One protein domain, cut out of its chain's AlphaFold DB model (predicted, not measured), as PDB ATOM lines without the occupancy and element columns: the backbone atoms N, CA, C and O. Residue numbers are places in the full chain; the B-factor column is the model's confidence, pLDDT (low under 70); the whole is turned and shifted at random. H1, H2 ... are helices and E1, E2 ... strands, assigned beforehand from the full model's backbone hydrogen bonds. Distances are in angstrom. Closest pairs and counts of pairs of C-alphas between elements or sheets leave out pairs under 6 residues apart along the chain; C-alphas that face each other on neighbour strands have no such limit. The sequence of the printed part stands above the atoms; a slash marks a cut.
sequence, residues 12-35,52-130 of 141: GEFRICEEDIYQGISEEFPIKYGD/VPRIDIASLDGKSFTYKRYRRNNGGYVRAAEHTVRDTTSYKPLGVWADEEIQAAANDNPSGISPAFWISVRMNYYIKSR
ATOM      1  N   GLY A  12      18.243  23.996 -21.529       94.69
ATOM      2  CA  GLY A  12      17.573  23.620 -22.767       94.69
ATOM      3  C   GLY A  12      16.823  22.302 -22.632       94.69
ATOM      4  O   GLY A  12      16.723  21.748 -21.539       94.69
ATOM      5  N   GLU A  13      16.327  21.808 -23.758       94.69
ATOM      6  CA  GLU A  13      15.493  20.612 -23.844       94.69
ATOM      7  C   GLU A  13      15.852  19.808 -25.101       94.69
ATOM      8  O   GLU A  13      16.305  20.377 -26.100       94.69
ATOM      9  N   PHE A  14      15.692  18.487 -25.050       92.31
ATOM     10  CA  PHE A  14      15.805  17.603 -26.208       92.31
ATOM     11  C   PHE A  14      14.833  16.423 -26.103       92.31
ATOM     12  O   PHE A  14      14.519  15.960 -25.012       92.31
ATOM     13  N   ARG A  15      14.357  15.940 -27.253       92.31
ATOM     14  CA  ARG A  15      13.321  14.904 -27.344       92.31
ATOM     15  C   ARG A  15      13.837  13.515 -26.959       92.31
ATOM     16  O   ARG A  15      14.995  13.185 -27.220       92.31
ATOM     17  N   ILE A  16      12.947  12.698 -26.404       91.56
ATOM     18  CA  ILE A  16      13.143  11.272 -26.124       91.56
ATOM     19  C   ILE A  16      12.467  10.488 -27.242       91.56
ATOM     20  O   ILE A  16      11.296  10.138 -27.159       91.56
ATOM     21  N   CYS A  17      13.210  10.238 -28.320       89.50
ATOM     22  CA  CYS A  17      12.661   9.590 -29.514       89.50
ATOM     23  C   CYS A  17      12.204   8.141 -29.271       89.50
ATOM     24  O   CYS A  17      11.423   7.611 -30.049       89.50
ATOM     25  N   GLU A  18      12.694   7.492 -28.212       89.06
ATOM     26  CA  GLU A  18      12.290   6.129 -27.840       89.06
ATOM     27  C   GLU A  18      10.804   6.035 -27.518       89.06
ATOM     28  O   GLU A  18      10.184   5.025 -27.827       89.06
ATOM     29  N   GLU A  19      10.235   7.084 -26.920       89.94
ATOM     30  CA  GLU A  19       8.807   7.137 -26.616       89.94
ATOM     31  C   GLU A  19       7.977   7.118 -27.898       89.94
ATOM     32  O   GLU A  19       7.066   6.310 -28.028       89.94
ATOM     33  N   ASP A  20       8.361   7.925 -28.887       89.81
ATOM     34  CA  ASP A  20       7.653   7.984 -30.167       89.81
ATOM     35  C   ASP A  20       7.761   6.668 -30.946       89.81
ATOM     36  O   ASP A  20       6.793   6.212 -31.549       89.81
ATOM     37  N   ILE A  21       8.950   6.053 -30.933       91.00
ATOM     38  CA  ILE A  21       9.192   4.765 -31.593       91.00
ATOM     39  C   ILE A  21       8.364   3.670 -30.920       91.00
ATOM     40  O   ILE A  21       7.736   2.870 -31.610       91.00
ATOM     41  N   TYR A  22       8.357   3.628 -29.586       91.75
ATOM     42  CA  TYR A  22       7.563   2.658 -28.844       91.75
ATOM     43  C   TYR A  22       6.078   2.809 -29.151       91.75
ATOM     44  O   TYR A  22       5.465   1.823 -29.541       91.75
ATOM     45  N   GLN A  23       5.533   4.023 -29.043       90.44
ATOM     46  CA  GLN A  23       4.120   4.285 -29.317       90.44
ATOM     47  C   GLN A  23       3.749   3.817 -30.727       90.44
ATOM     48  O   GLN A  23       2.867   2.974 -30.865       90.44
ATOM     49  N   GLY A  24       4.509   4.234 -31.746       92.81
ATOM     50  CA  GLY A  24       4.226   3.872 -33.136       92.81
ATOM     51  C   GLY A  24       4.326   2.373 -33.451       92.81
ATOM     52  O   GLY A  24       3.615   1.894 -34.322       92.81
ATOM     53  N   ILE A  25       5.181   1.612 -32.758       93.50
ATOM     54  CA  ILE A  25       5.312   0.159 -32.987       93.50
ATOM     55  C   ILE A  25       4.328  -0.638 -32.115       93.50
ATOM     56  O   ILE A  25       3.860  -1.701 -32.525       93.50
ATOM     57  N   SER A  26       3.998  -0.137 -30.922       92.69
ATOM     58  CA  SER A  26       3.091  -0.800 -29.976       92.69
ATOM     59  C   SER A  26       1.646  -0.888 -30.473       92.69
ATOM     60  O   SER A  26       0.908  -1.767 -30.035       92.69
ATOM     61  N   GLU A  27       1.264  -0.028 -31.424       90.00
ATOM     62  CA  GLU A  27      -0.029  -0.092 -32.115       90.00
ATOM     63  C   GLU A  27      -0.192  -1.384 -32.932       90.00
ATOM     64  O   GLU A  27      -1.298  -1.914 -33.043       90.00
ATOM     65  N   GLU A  28       0.904  -1.917 -33.481       95.38
ATOM     66  CA  GLU A  28       0.888  -3.096 -34.358       95.38
ATOM     67  C   GLU A  28       1.407  -4.368 -33.670       95.38
ATOM     68  O   GLU A  28       0.993  -5.477 -34.019       95.38
ATOM     69  N   PHE A  29       2.310  -4.237 -32.692       95.12
ATOM     70  CA  PHE A  29       3.008  -5.370 -32.082       95.12
ATOM     71  C   PHE A  29       2.954  -5.340 -30.549       95.12
ATOM     72  O   PHE A  29       3.172  -4.287 -29.947       95.12
ATOM     73  N   PRO A  30       2.780  -6.500 -29.879       92.00
ATOM     74  CA  PRO A  30       2.775  -6.592 -28.420       92.00
ATOM     75  C   PRO A  30       4.204  -6.521 -27.857       92.00
ATOM     76  O   PRO A  30       4.778  -7.518 -27.411       92.00
ATOM     77  N   ILE A  31       4.802  -5.333 -27.915       92.06
ATOM     78  CA  ILE A  31       6.146  -5.045 -27.412       92.06
ATOM     79  C   ILE A  31       6.101  -4.328 -26.062       92.06
ATOM     80  O   ILE A  31       5.095  -3.747 -25.669       92.06
ATOM     81  N   LYS A  32       7.229  -4.349 -25.350       88.81
ATOM     82  CA  LYS A  32       7.441  -3.556 -24.136       88.81
ATOM     83  C   LYS A  32       8.371  -2.387 -24.431       88.81
ATOM     84  O   LYS A  32       9.209  -2.470 -25.327       88.81
ATOM     85  N   TYR A  33       8.247  -1.327 -23.638       90.12
ATOM     86  CA  TYR A  33       9.169  -0.199 -23.690       90.12
ATOM     87  C   TYR A  33      10.601  -0.615 -23.323       90.12
ATOM     88  O   TYR A  33      10.799  -1.430 -22.421       90.12
ATOM     89  N   GLY A  34      11.588  -0.014 -23.987       87.00
ATOM     90  CA  GLY A  34      13.011  -0.174 -23.687       87.00
ATOM     91  C   GLY A  34      13.731   1.174 -23.626       87.00
ATOM     92  O   GLY A  34      13.252   2.162 -24.173       87.00
ATOM     93  N   ASP A  35      14.888   1.205 -22.967       83.00
ATOM     94  CA  ASP A  35      15.709   2.396 -22.686       83.00
ATOM     95  C   ASP A  35      17.055   2.410 -23.438       83.00
ATOM     96  O   ASP A  35      18.009   3.092 -23.051       83.00
ATOM     97  N   VAL A  52      31.192  20.048 -19.851       89.38
ATOM     98  CA  VAL A  52      30.427  21.010 -19.057       89.38
ATOM     99  C   VAL A  52      29.498  20.215 -18.140       89.38
ATOM    100  O   VAL A  52      28.603  19.557 -18.673       89.38
ATOM    101  N   PRO A  53      29.695  20.266 -16.806       93.25
ATOM    102  CA  PRO A  53      28.764  19.704 -15.831       93.25
ATOM    103  C   PRO A  53      27.310  20.004 -16.181       93.25
ATOM    104  O   PRO A  53      26.954  21.160 -16.422       93.25
ATOM    105  N   ARG A  54      26.498  18.950 -16.241       94.88
ATOM    106  CA  ARG A  54      25.107  19.000 -16.685       94.88
ATOM    107  C   ARG A  54      24.256  18.046 -15.858       94.88
ATOM    108  O   ARG A  54      24.665  16.909 -15.649       94.88
ATOM    109  N   ILE A  55      23.084  18.515 -15.453       97.56
ATOM    110  CA  ILE A  55      22.023  17.713 -14.844       97.56
ATOM    111  C   ILE A  55      20.877  17.657 -15.845       97.56
ATOM    112  O   ILE A  55      20.473  18.698 -16.364       97.56
ATOM    113  N   ASP A  56      20.411  16.446 -16.130       96.81
ATOM    114  CA  ASP A  56      19.331  16.155 -17.068       96.81
ATOM    115  C   ASP A  56      18.132  15.598 -16.285       96.81
ATOM    116  O   ASP A  56      18.318  14.701 -15.464       96.81
ATOM    117  N   ILE A  57      16.920  16.080 -16.564       98.06
ATOM    118  CA  ILE A  57      15.672  15.626 -15.936       98.06
ATOM    119  C   ILE A  57      14.707  15.166 -17.021       98.06
ATOM    120  O   ILE A  57      14.432  15.907 -17.965       98.06
ATOM    121  N   ALA A  58      14.205  13.938 -16.892       96.75
ATOM    122  CA  ALA A  58      13.202  13.395 -17.800       96.75
ATOM    123  C   ALA A  58      11.831  14.017 -17.513       96.75
ATOM    124  O   ALA A  58      11.403  14.070 -16.360       96.75
ATOM    125  N   SER A  59      11.115  14.433 -18.551       96.38
ATOM    126  CA  SER A  59       9.720  14.829 -18.422       96.38
ATOM    127  C   SER A  59       8.861  13.626 -18.016       96.38
ATOM    128  O   SER A  59       9.115  12.476 -18.408       96.38
ATOM    129  N   LEU A  60       7.839  13.897 -17.200       95.75
ATOM    130  CA  LEU A  60       6.911  12.867 -16.726       95.75
ATOM    131  C   LEU A  60       5.976  12.373 -17.834       95.75
ATOM    132  O   LEU A  60       5.527  11.240 -17.768       95.75
ATOM    133  N   ASP A  61       5.748  13.181 -18.872       93.62
ATOM    134  CA  ASP A  61       4.951  12.807 -20.047       93.62
ATOM    135  C   ASP A  61       5.703  11.914 -21.050       93.62
ATOM    136  O   ASP A  61       5.164  11.570 -22.098       93.62
ATOM    137  N   GLY A  62       6.963  11.573 -20.768       92.19
ATOM    138  CA  GLY A  62       7.743  10.676 -21.609       92.19
ATOM    139  C   GLY A  62       8.513  11.341 -22.753       92.19
ATOM    140  O   GLY A  62       9.399  10.707 -23.324       92.19
ATOM    141  N   LYS A  63       8.236  12.609 -23.078       93.00
ATOM    142  CA  LYS A  63       8.581  13.182 -24.390       93.00
ATOM    143  C   LYS A  63       9.953  13.834 -24.483       93.00
ATOM    144  O   LYS A  63      10.510  13.911 -25.583       93.00
ATOM    145  N   SER A  64      10.523  14.321 -23.384       94.56
ATOM    146  CA  SER A  64      11.766  15.091 -23.443       94.56
ATOM    147  C   SER A  64      12.632  14.987 -22.193       94.56
ATOM    148  O   SER A  64      12.207  14.585 -21.113       94.56
ATOM    149  N   PHE A  65      13.902  15.342 -22.355       95.38
ATOM    150  CA  PHE A  65      14.799  15.687 -21.266       95.38
ATOM    151  C   PHE A  65      14.995  17.196 -21.257       95.38
ATOM    152  O   PHE A  65      15.349  17.789 -22.278       95.38
ATOM    153  N   THR A  66      14.875  17.804 -20.085       97.06
ATOM    154  CA  THR A  66      15.383  19.155 -19.835       97.06
ATOM    155  C   THR A  66      16.774  19.066 -19.222       97.06
ATOM    156  O   THR A  66      17.113  18.076 -18.575       97.06
ATOM    157  N   TYR A  67      17.610  20.081 -19.425       96.88
ATOM    158  CA  TYR A  67      18.940  20.116 -18.826       96.88
ATOM    159  C   TYR A  67      19.304  21.482 -18.271       96.88
ATOM    160  O   TYR A  67      18.925  22.513 -18.831       96.88
ATOM    161  N   LYS A  68      20.132  21.482 -17.221       97.12
ATOM    162  CA  LYS A  68      20.852  22.650 -16.693       97.12
ATOM    163  C   LYS A  68      22.347  22.356 -16.705       97.12
ATOM    164  O   LYS A  68      22.767  21.271 -16.310       97.12
ATOM    165  N   ARG A  69      23.171  23.296 -17.171       94.81
ATOM    166  CA  ARG A  69      24.620  23.104 -17.292       94.81
ATOM    167  C   ARG A  69      25.418  24.358 -16.975       94.81
ATOM    168  O   ARG A  69      25.107  25.449 -17.451       94.81
ATOM    169  N   TYR A  70      26.505  24.176 -16.238       93.88
ATOM    170  CA  TYR A  70      27.433  25.241 -15.868       93.88
ATOM    171  C   TYR A  70      28.866  24.736 -16.000       93.88
ATOM    172  O   TYR A  70      29.169  23.580 -15.713       93.88
ATOM    173  N   ARG A  71      29.784  25.596 -16.454       90.38
ATOM    174  CA  ARG A  71      31.214  25.245 -16.482       90.38
ATOM    175  C   ARG A  71      31.746  25.119 -15.054       90.38
ATOM    176  O   ARG A  71      31.231  25.760 -14.144       90.38
ATOM    177  N   ARG A  72      32.817  24.339 -14.870       85.69
ATOM    178  CA  ARG A  72      33.452  24.135 -13.553       85.69
ATOM    179  C   ARG A  72      33.860  25.451 -12.881       85.69
ATOM    180  O   ARG A  72      33.593  25.635 -11.705       85.69
ATOM    181  N   ASN A  73      34.410  26.395 -13.644       87.56
ATOM    182  CA  ASN A  73      34.767  27.733 -13.157       87.56
ATOM    183  C   ASN A  73      33.560  28.661 -12.899       87.56
ATOM    184  O   ASN A  73      33.748  29.805 -12.508       87.56
ATOM    185  N   ASN A  74      32.336  28.191 -13.143       88.56
ATOM    186  CA  ASN A  74      31.083  28.897 -12.880       88.56
ATOM    187  C   ASN A  74      30.136  28.019 -12.032       88.56
ATOM    188  O   ASN A  74      28.940  27.933 -12.303       88.56
ATOM    189  N   GLY A  75      30.697  27.295 -11.058       89.44
ATOM    190  CA  GLY A  75      29.959  26.501 -10.069       89.44
ATOM    191  C   GLY A  75      29.560  25.083 -10.492       89.44
ATOM    192  O   GLY A  75      29.097  24.317  -9.655       89.44
ATOM    193  N   GLY A  76      29.763  24.691 -11.755       93.81
ATOM    194  CA  GLY A  76      29.625  23.299 -12.198       93.81
ATOM    195  C   GLY A  76      28.309  22.624 -11.783       93.81
ATOM    196  O   GLY A  76      27.224  23.143 -12.041       93.81
ATOM    197  N   TYR A  77      28.411  21.446 -11.160       96.19
ATOM    198  CA  TYR A  77      27.247  20.670 -10.727       96.19
ATOM    199  C   TYR A  77      26.438  21.340  -9.620       96.19
ATOM    200  O   TYR A  77      25.222  21.210  -9.638       96.19
ATOM    201  N   VAL A  78      27.072  22.111  -8.733       97.88
ATOM    202  CA  VAL A  78      26.382  22.806  -7.635       97.88
ATOM    203  C   VAL A  78      25.374  23.804  -8.196       97.88
ATOM    204  O   VAL A  78      24.178  23.710  -7.937       97.88
ATOM    205  N   ARG A  79      25.812  24.682  -9.110       97.56
ATOM    206  CA  ARG A  79      24.892  25.626  -9.770       97.56
ATOM    207  C   ARG A  79      23.881  24.961 -10.690       97.56
ATOM    208  O   ARG A  79      22.763  25.460 -10.814       97.56
ATOM    209  N   ALA A  80      24.257  23.868 -11.353       97.56
ATOM    210  CA  ALA A  80      23.301  23.097 -12.137       97.56
ATOM    211  C   ALA A  80      22.187  22.548 -11.234       97.56
ATOM    212  O   ALA A  80      21.019  22.705 -11.573       97.56
ATOM    213  N   ALA A  81      22.546  21.995 -10.073       98.38
ATOM    214  CA  ALA A  81      21.623  21.420  -9.106       98.38
ATOM    215  C   ALA A  81      20.727  22.480  -8.471       98.38
ATOM    216  O   ALA A  81      19.510  22.327  -8.499       98.38
ATOM    217  N   GLU A  82      21.291  23.600  -8.015       98.50
ATOM    218  CA  GLU A  82      20.517  24.744  -7.520       98.50
ATOM    219  C   GLU A  82      19.471  25.230  -8.532       98.50
ATOM    220  O   GLU A  82      18.343  25.564  -8.172       98.50
ATOM    221  N   HIS A  83      19.838  25.306  -9.814       97.88
ATOM    222  CA  HIS A  83      18.899  25.704 -10.858       97.88
ATOM    223  C   HIS A  83      17.829  24.625 -11.061       97.88
ATOM    224  O   HIS A  83      16.651  24.956 -11.152       97.88
ATOM    225  N   THR A  84      18.209  23.346 -11.082       98.38
ATOM    226  CA  THR A  84      17.266  22.227 -11.193       98.38
ATOM    227  C   THR A  84      16.248  22.219 -10.052       98.38
ATOM    228  O   THR A  84      15.055  22.153 -10.325       98.38
ATOM    229  N   VAL A  85      16.670  22.367  -8.789       98.44
ATOM    230  CA  VAL A  85      15.743  22.351  -7.637       98.44
ATOM    231  C   VAL A  85      14.789  23.548  -7.618       98.44
ATOM    232  O   VAL A  85      13.672  23.429  -7.122       98.44
ATOM    233  N   ARG A  86      15.199  24.697  -8.176       98.06
ATOM    234  CA  ARG A  86      14.343  25.891  -8.316       98.06
ATOM    235  C   ARG A  86      13.350  25.777  -9.477       98.06
ATOM    236  O   ARG A  86      12.317  26.438  -9.455       98.06
ATOM    237  N   ASP A  87      13.646  24.966 -10.491       97.06
ATOM    238  CA  ASP A  87      12.782  24.748 -11.654       97.06
ATOM    239  C   ASP A  87      11.730  23.670 -11.361       97.06
ATOM    240  O   ASP A  87      11.774  22.551 -11.872       97.06
ATOM    241  N   THR A  88      10.742  24.025 -10.538       95.75
ATOM    242  CA  THR A  88       9.662  23.106 -10.140       95.75
ATOM    243  C   THR A  88       8.706  22.743 -11.279       95.75
ATOM    244  O   THR A  88       7.800  21.933 -11.086       95.75
ATOM    245  N   THR A  89       8.840  23.394 -12.437       95.31
ATOM    246  CA  THR A  89       8.109  23.078 -13.669       95.31
ATOM    247  C   THR A  89       8.712  21.871 -14.373       95.31
ATOM    248  O   THR A  89       7.969  20.979 -14.772       95.31
ATOM    249  N   SER A  90      10.041  21.817 -14.479       94.56
ATOM    250  CA  SER A  90      10.751  20.728 -15.159       94.56
ATOM    251  C   SER A  90      11.125  19.576 -14.224       94.56
ATOM    252  O   SER A  90      11.225  18.435 -14.669       94.56
ATOM    253  N   TYR A  91      11.340  19.860 -12.935       98.00
ATOM    254  CA  TYR A  91      11.767  18.884 -11.936       98.00
ATOM    255  C   TYR A  91      10.718  18.699 -10.839       98.00
ATOM    256  O   TYR A  91      10.301  19.649 -10.169       98.00
ATOM    257  N   LYS A  92      10.309  17.442 -10.648       97.94
ATOM    258  CA  LYS A  92       9.436  16.987  -9.567       97.94
ATOM    259  C   LYS A  92      10.134  15.823  -8.863       97.94
ATOM    260  O   LYS A  92      10.359  14.815  -9.521       97.94
ATOM    261  N   PRO A  93      10.466  15.926  -7.567       97.88
ATOM    262  CA  PRO A  93      11.049  14.801  -6.844       97.88
ATOM    263  C   PRO A  93      10.154  13.559  -6.930       97.88
ATOM    264  O   PRO A  93       8.942  13.660  -6.729       97.88
ATOM    265  N   LEU A  94      10.747  12.402  -7.229       98.12
ATOM    266  CA  LEU A  94      10.053  11.116  -7.384       98.12
ATOM    267  C   LEU A  94      10.302  10.151  -6.213       98.12
ATOM    268  O   LEU A  94       9.810   9.021  -6.238       98.12
ATOM    269  N   GLY A  95      11.048  10.588  -5.196       97.94
ATOM    270  CA  GLY A  95      11.425   9.786  -4.033       97.94
ATOM    271  C   GLY A  95      12.491   8.743  -4.363       97.94
ATOM    272  O   GLY A  95      12.429   7.628  -3.847       97.94
ATOM    273  N   VAL A  96      13.423   9.065  -5.262       98.56
ATOM    274  CA  VAL A  96      14.493   8.157  -5.704       98.56
ATOM    275  C   VAL A  96      15.875   8.725  -5.407       98.56
ATOM    276  O   VAL A  96      16.034   9.922  -5.184       98.56
ATOM    277  N   TRP A  97      16.893   7.865  -5.465       98.62
ATOM    278  CA  TRP A  97      18.295   8.235  -5.242       98.62
ATOM    279  C   TRP A  97      18.737   9.466  -6.056       98.62
ATOM    280  O   TRP A  97      19.464  10.316  -5.554       98.62
ATOM    281  N   ALA A  98      18.251   9.623  -7.291       98.56
ATOM    282  CA  ALA A  98      18.558  10.804  -8.092       98.56
ATOM    283  C   ALA A  98      18.141  12.125  -7.421       98.56
ATOM    284  O   ALA A  98      18.861  13.116  -7.538       98.56
ATOM    285  N   ASP A  99      17.011  12.142  -6.711       98.69
ATOM    286  CA  ASP A  99      16.535  13.337  -6.016       98.69
ATOM    287  C   ASP A  99      17.478  13.707  -4.868       98.69
ATOM    288  O   ASP A  99      17.799  14.883  -4.684       98.69
ATOM    289  N   GLU A 100      17.964  12.703  -4.134       98.62
ATOM    290  CA  GLU A 100      18.929  12.868  -3.044       98.62
ATOM    291  C   GLU A 100      20.236  13.472  -3.563       98.62
ATOM    292  O   GLU A 100      20.728  14.448  -2.998       98.62
ATOM    293  N   GLU A 101      20.759  12.968  -4.684       98.69
ATOM    294  CA  GLU A 101      21.996  13.476  -5.292       98.69
ATOM    295  C   GLU A 101      21.848  14.896  -5.846       98.69
ATOM    296  O   GLU A 101      22.758  15.723  -5.717       98.69
ATOM    297  N   ILE A 102      20.694  15.216  -6.437       98.69
ATOM    298  CA  ILE A 102      20.397  16.576  -6.901       98.69
ATOM    299  C   ILE A 102      20.322  17.532  -5.704       98.69
ATOM    300  O   ILE A 102      20.903  18.614  -5.756       98.69
ATOM    301  N   GLN A 103      19.657  17.148  -4.613       98.56
ATOM    302  CA  GLN A 103      19.577  17.980  -3.408       98.56
ATOM    303  C   GLN A 103      20.939  18.124  -2.717       98.56
ATOM    304  O   GLN A 103      21.318  19.231  -2.338       98.56
ATOM    305  N   ALA A 104      21.710  17.042  -2.590       98.50
ATOM    306  CA  ALA A 104      23.052  17.071  -2.011       98.50
ATOM    307  C   ALA A 104      23.978  18.007  -2.800       98.50
ATOM    308  O   ALA A 104      24.636  18.871  -2.218       98.50
ATOM    309  N   ALA A 105      23.957  17.924  -4.133       98.31
ATOM    310  CA  ALA A 105      24.716  18.830  -4.988       98.31
ATOM    311  C   ALA A 105      24.240  20.289  -4.892       98.31
ATOM    312  O   ALA A 105      25.077  21.189  -4.915       98.31
ATOM    313  N   ALA A 106      22.932  20.542  -4.761       98.38
ATOM    314  CA  ALA A 106      22.399  21.895  -4.568       98.38
ATOM    315  C   ALA A 106      22.829  22.513  -3.223       98.38
ATOM    316  O   ALA A 106      22.900  23.733  -3.109       98.38
ATOM    317  N   ASN A 107      23.159  21.674  -2.239       98.25
ATOM    318  CA  ASN A 107      23.689  22.055  -0.929       98.25
ATOM    319  C   ASN A 107      25.231  22.031  -0.873       98.25
ATOM    320  O   ASN A 107      25.801  21.837   0.197       98.25
ATOM    321  N   ASP A 108      25.902  22.209  -2.017       97.50
ATOM    322  CA  ASP A 108      27.370  22.248  -2.144       97.50
ATOM    323  C   ASP A 108      28.091  20.943  -1.738       97.50
ATOM    324  O   ASP A 108      29.280  20.939  -1.429       97.50
ATOM    325  N   ASN A 109      27.390  19.802  -1.777       97.44
ATOM    326  CA  ASN A 109      27.948  18.491  -1.436       97.44
ATOM    327  C   ASN A 109      27.674  17.424  -2.520       97.44
ATOM    328  O   ASN A 109      26.981  16.439  -2.260       97.44
ATOM    329  N   PRO A 110      28.165  17.596  -3.765       95.38
ATOM    330  CA  PRO A 110      27.958  16.610  -4.821       95.38
ATOM    331  C   PRO A 110      28.756  15.327  -4.550       95.38
ATOM    332  O   PRO A 110      29.988  15.356  -4.534       95.38
ATOM    333  N   SER A 111      28.080  14.179  -4.450       95.06
ATOM    334  CA  SER A 111      28.735  12.876  -4.229       95.06
ATOM    335  C   SER A 111      29.615  12.429  -5.405       95.06
ATOM    336  O   SER A 111      30.510  11.599  -5.245       95.06
ATOM    337  N   GLY A 112      29.401  12.992  -6.601       91.88
ATOM    338  CA  GLY A 112      30.206  12.715  -7.786       91.88
ATOM    339  C   GLY A 112      30.366  13.919  -8.715       91.88
ATOM    340  O   GLY A 112      29.473  14.746  -8.878       91.88
ATOM    341  N   ILE A 113      31.527  14.005  -9.373       89.38
ATOM    342  CA  ILE A 113      31.871  15.091 -10.319       89.38
ATOM    343  C   ILE A 113      32.205  14.586 -11.731       89.38
ATOM    344  O   ILE A 113      32.649  15.357 -12.591       89.38
ATOM    345  N   SER A 114      32.044  13.283 -11.972       90.19
ATOM    346  CA  SER A 114      32.304  12.667 -13.269       90.19
ATOM    347  C   SER A 114      31.046  12.689 -14.147       90.19
ATOM    348  O   SER A 114      29.932  12.595 -13.630       90.19
ATOM    349  N   PRO A 115      31.189  12.755 -15.483       88.06
ATOM    350  CA  PRO A 115      30.050  12.615 -16.390       88.06
ATOM    351  C   PRO A 115      29.269  11.316 -16.161       88.06
ATOM    352  O   PRO A 115      28.045  11.333 -16.181       88.06
ATOM    353  N   ALA A 116      29.977  10.208 -15.913       89.38
ATOM    354  CA  ALA A 116      29.375   8.894 -15.707       89.38
ATOM    355  C   ALA A 116      28.426   8.878 -14.501       89.38
ATOM    356  O   ALA A 116      27.306   8.395 -14.622       89.38
ATOM    357  N   PHE A 117      28.833   9.486 -13.382       94.38
ATOM    358  CA  PHE A 117      27.995   9.594 -12.188       94.38
ATOM    359  C   PHE A 117      26.659  10.287 -12.490       94.38
ATOM    360  O   PHE A 117      25.592   9.783 -12.157       94.38
ATOM    361  N   TRP A 118      26.702  11.412 -13.205       95.00
ATOM    362  CA  TRP A 118      25.496  12.182 -13.518       95.00
ATOM    363  C   TRP A 118      24.639  11.570 -14.632       95.00
ATOM    364  O   TRP A 118      23.441  11.838 -14.698       95.00
ATOM    365  N   ILE A 119      25.214  10.694 -15.461       93.12
ATOM    366  CA  ILE A 119      24.433   9.803 -16.329       93.12
ATOM    367  C   ILE A 119      23.668   8.785 -15.474       93.12
ATOM    368  O   ILE A 119      22.486   8.573 -15.728       93.12
ATOM    369  N   SER A 120      24.281   8.204 -14.438       95.38
ATOM    370  CA  SER A 120      23.587   7.289 -13.517       95.38
ATOM    371  C   SER A 120      22.441   7.976 -12.769       95.38
ATOM    372  O   SER A 120      21.350   7.415 -12.704       95.38
ATOM    373  N   VAL A 121      22.648   9.207 -12.283       97.81
ATOM    374  CA  VAL A 121      21.589  10.031 -11.667       97.81
ATOM    375  C   VAL A 121      20.429  10.242 -12.647       97.81
ATOM    376  O   VAL A 121      19.277   9.967 -12.310       97.81
ATOM    377  N   ARG A 122      20.722  10.640 -13.895       96.56
ATOM    378  CA  ARG A 122      19.700  10.782 -14.949       96.56
ATOM    379  C   ARG A 122      18.923   9.487 -15.166       96.56
ATOM    380  O   ARG A 122      17.699   9.527 -15.238       96.56
ATOM    381  N   MET A 123      19.617   8.357 -15.299       95.62
ATOM    382  CA  MET A 123      18.980   7.071 -15.595       95.62
ATOM    383  C   MET A 123      18.118   6.571 -14.439       95.62
ATOM    384  O   MET A 123      17.039   6.043 -14.678       95.62
ATOM    385  N   ASN A 124      18.542   6.792 -13.194       97.69
ATOM    386  CA  ASN A 124      17.735   6.456 -12.026       97.69
ATOM    387  C   ASN A 124      16.397   7.217 -12.019       97.69
ATOM    388  O   ASN A 124      15.341   6.595 -11.898       97.69
ATOM    389  N   TYR A 125      16.430   8.536 -12.238       98.12
ATOM    390  CA  TYR A 125      15.214   9.347 -12.349       98.12
ATOM    391  C   TYR A 125      14.357   8.932 -13.557       98.12
ATOM    392  O   TYR A 125      13.142   8.776 -13.449       98.12
ATOM    393  N   TYR A 126      14.993   8.725 -14.713       96.31
ATOM    394  CA  TYR A 126      14.334   8.328 -15.955       96.31
ATOM    395  C   TYR A 126      13.574   7.005 -15.820       96.31
ATOM    396  O   TYR A 126      12.403   6.935 -16.174       96.31
ATOM    397  N   ILE A 127      14.193   5.964 -15.262       95.50
ATOM    398  CA  ILE A 127      13.532   4.664 -15.080       95.50
ATOM    399  C   ILE A 127      12.280   4.823 -14.215       95.50
ATOM    400  O   ILE A 127      11.217   4.312 -14.572       95.50
ATOM    401  N   LYS A 128      12.362   5.584 -13.115       97.06
ATOM    402  CA  LYS A 128      11.195   5.836 -12.263       97.06
ATOM    403  C   LYS A 128      10.098   6.596 -13.004       97.06
ATOM    404  O   LYS A 128       8.936   6.211 -12.889       97.06
ATOM    405  N   SER A 129      10.439   7.631 -13.772       96.00
ATOM    406  CA  SER A 129       9.435   8.371 -14.544       96.00
ATOM    407  C   SER A 129       8.776   7.496 -15.610       96.00
ATOM    408  O   SER A 129       7.578   7.627 -15.847       96.00
ATOM    409  N   ARG A 130       9.516   6.555 -16.213       94.50
ATOM    410  CA  ARG A 130       8.952   5.589 -17.162       94.50
ATOM    411  C   ARG A 130       8.008   4.603 -16.492       94.50
ATOM    412  O   ARG A 130       6.931   4.401 -17.037       94.50
TER     413      ARG A 130
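What this domain is: This is residues 12 to 35 and 52 to 130 of the 141 residues of an uncharacterized protein of Vibrio vulnificus (strain CMCP6) (UniProt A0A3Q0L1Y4). A small three-stranded sheet has helices H2 and H4 over opposite faces, while H3 lies beyond the E2 edge of the sheet and bridges H2 and H4, and the three helices together wrap round E2. H1 extends from this body as an arm, and residues 24 to 30 at its far end stick out free. The printed part has 103 residues, with named elements in the order E1, H1, E2, E3, H2, H3, H4; the sheet has the order E1, E3, E2, all antiparallel, and the class is mixed, helices and strands. The whole is compact by its radius of gyration of the C-alphas, 14.7 A, but elongated in outline, with spans of 50 by 25 by 24 A.

Where its parts are: E1, residues 12 to 15, begins with C-alpha 12 at (17.573, 23.620, -22.767). H1, residues 17 to 26, measures 14.1 A from first to last C-alpha and ends with C-alpha 26 at (3.091, -0.800, -29.976). After the cut come E2, residues 54 to 58, 13.2 A, and E3, residues 64 to 69, 16.3 A. H2, residues 76 to 86, measures 16.0 A, and H3, residues 97 to 106, 14.3 A. H4, residues 115 to 130, is the longest helix at 22.3 A and ends with C-alpha 130 at (8.952, 5.589, -17.162).

How they stand to each other: E3 is the inner strand. E1 and E3 are antiparallel at 152 degrees, with N 14 and O 65 at 2.9 A. E2 and E3 form an antiparallel hairpin at 159 degrees, with N 57 and O 66 at 2.8 A. H2 is on the sheet at a height of 7.6 A, over E3 and E2; the closest C-alphas of H2 and E3 are those of Ala 80 and Lys 68, 5.2 A. H4 is on the opposite face, over E2, at a height of 7.0 A; its line and that of E2 stand at 4 degrees on the local plane, and their closest C-alphas are those of Tyr 126 and Ala 58, 5.5 A. H3 is not on the sheet. It touches H2, closest at the C-alphas of Ala 106 and Glu 82, 4.5 A, and is about perpendicular to it at 72 degrees, only just past steep. H3 touches residues 121 to 125 of H4 alone, closest at the C-alphas of Ala 98 and Val 121, 4.8 A, at a steep tilt of 51 degrees, opposite ways. H2 and H4 are apart, and H1 touches no helix. In H1, H2, H3 and H4 every O i to N i+4 pair is within hydrogen-bond range.

The domain as a whole: The two C-alphas farthest apart are those of Glu 28 and Asn 73, 50.5 A. Residues 36 to 51 are not printed, and C-alphas 35 and 52 are 24.0 A apart across the cut. Of the links that are printed whole, E1 to H1 and E2 to E3 are tight, the others short. The mean pLDDT of the printed part is 94.6, and no printed residue is under 70.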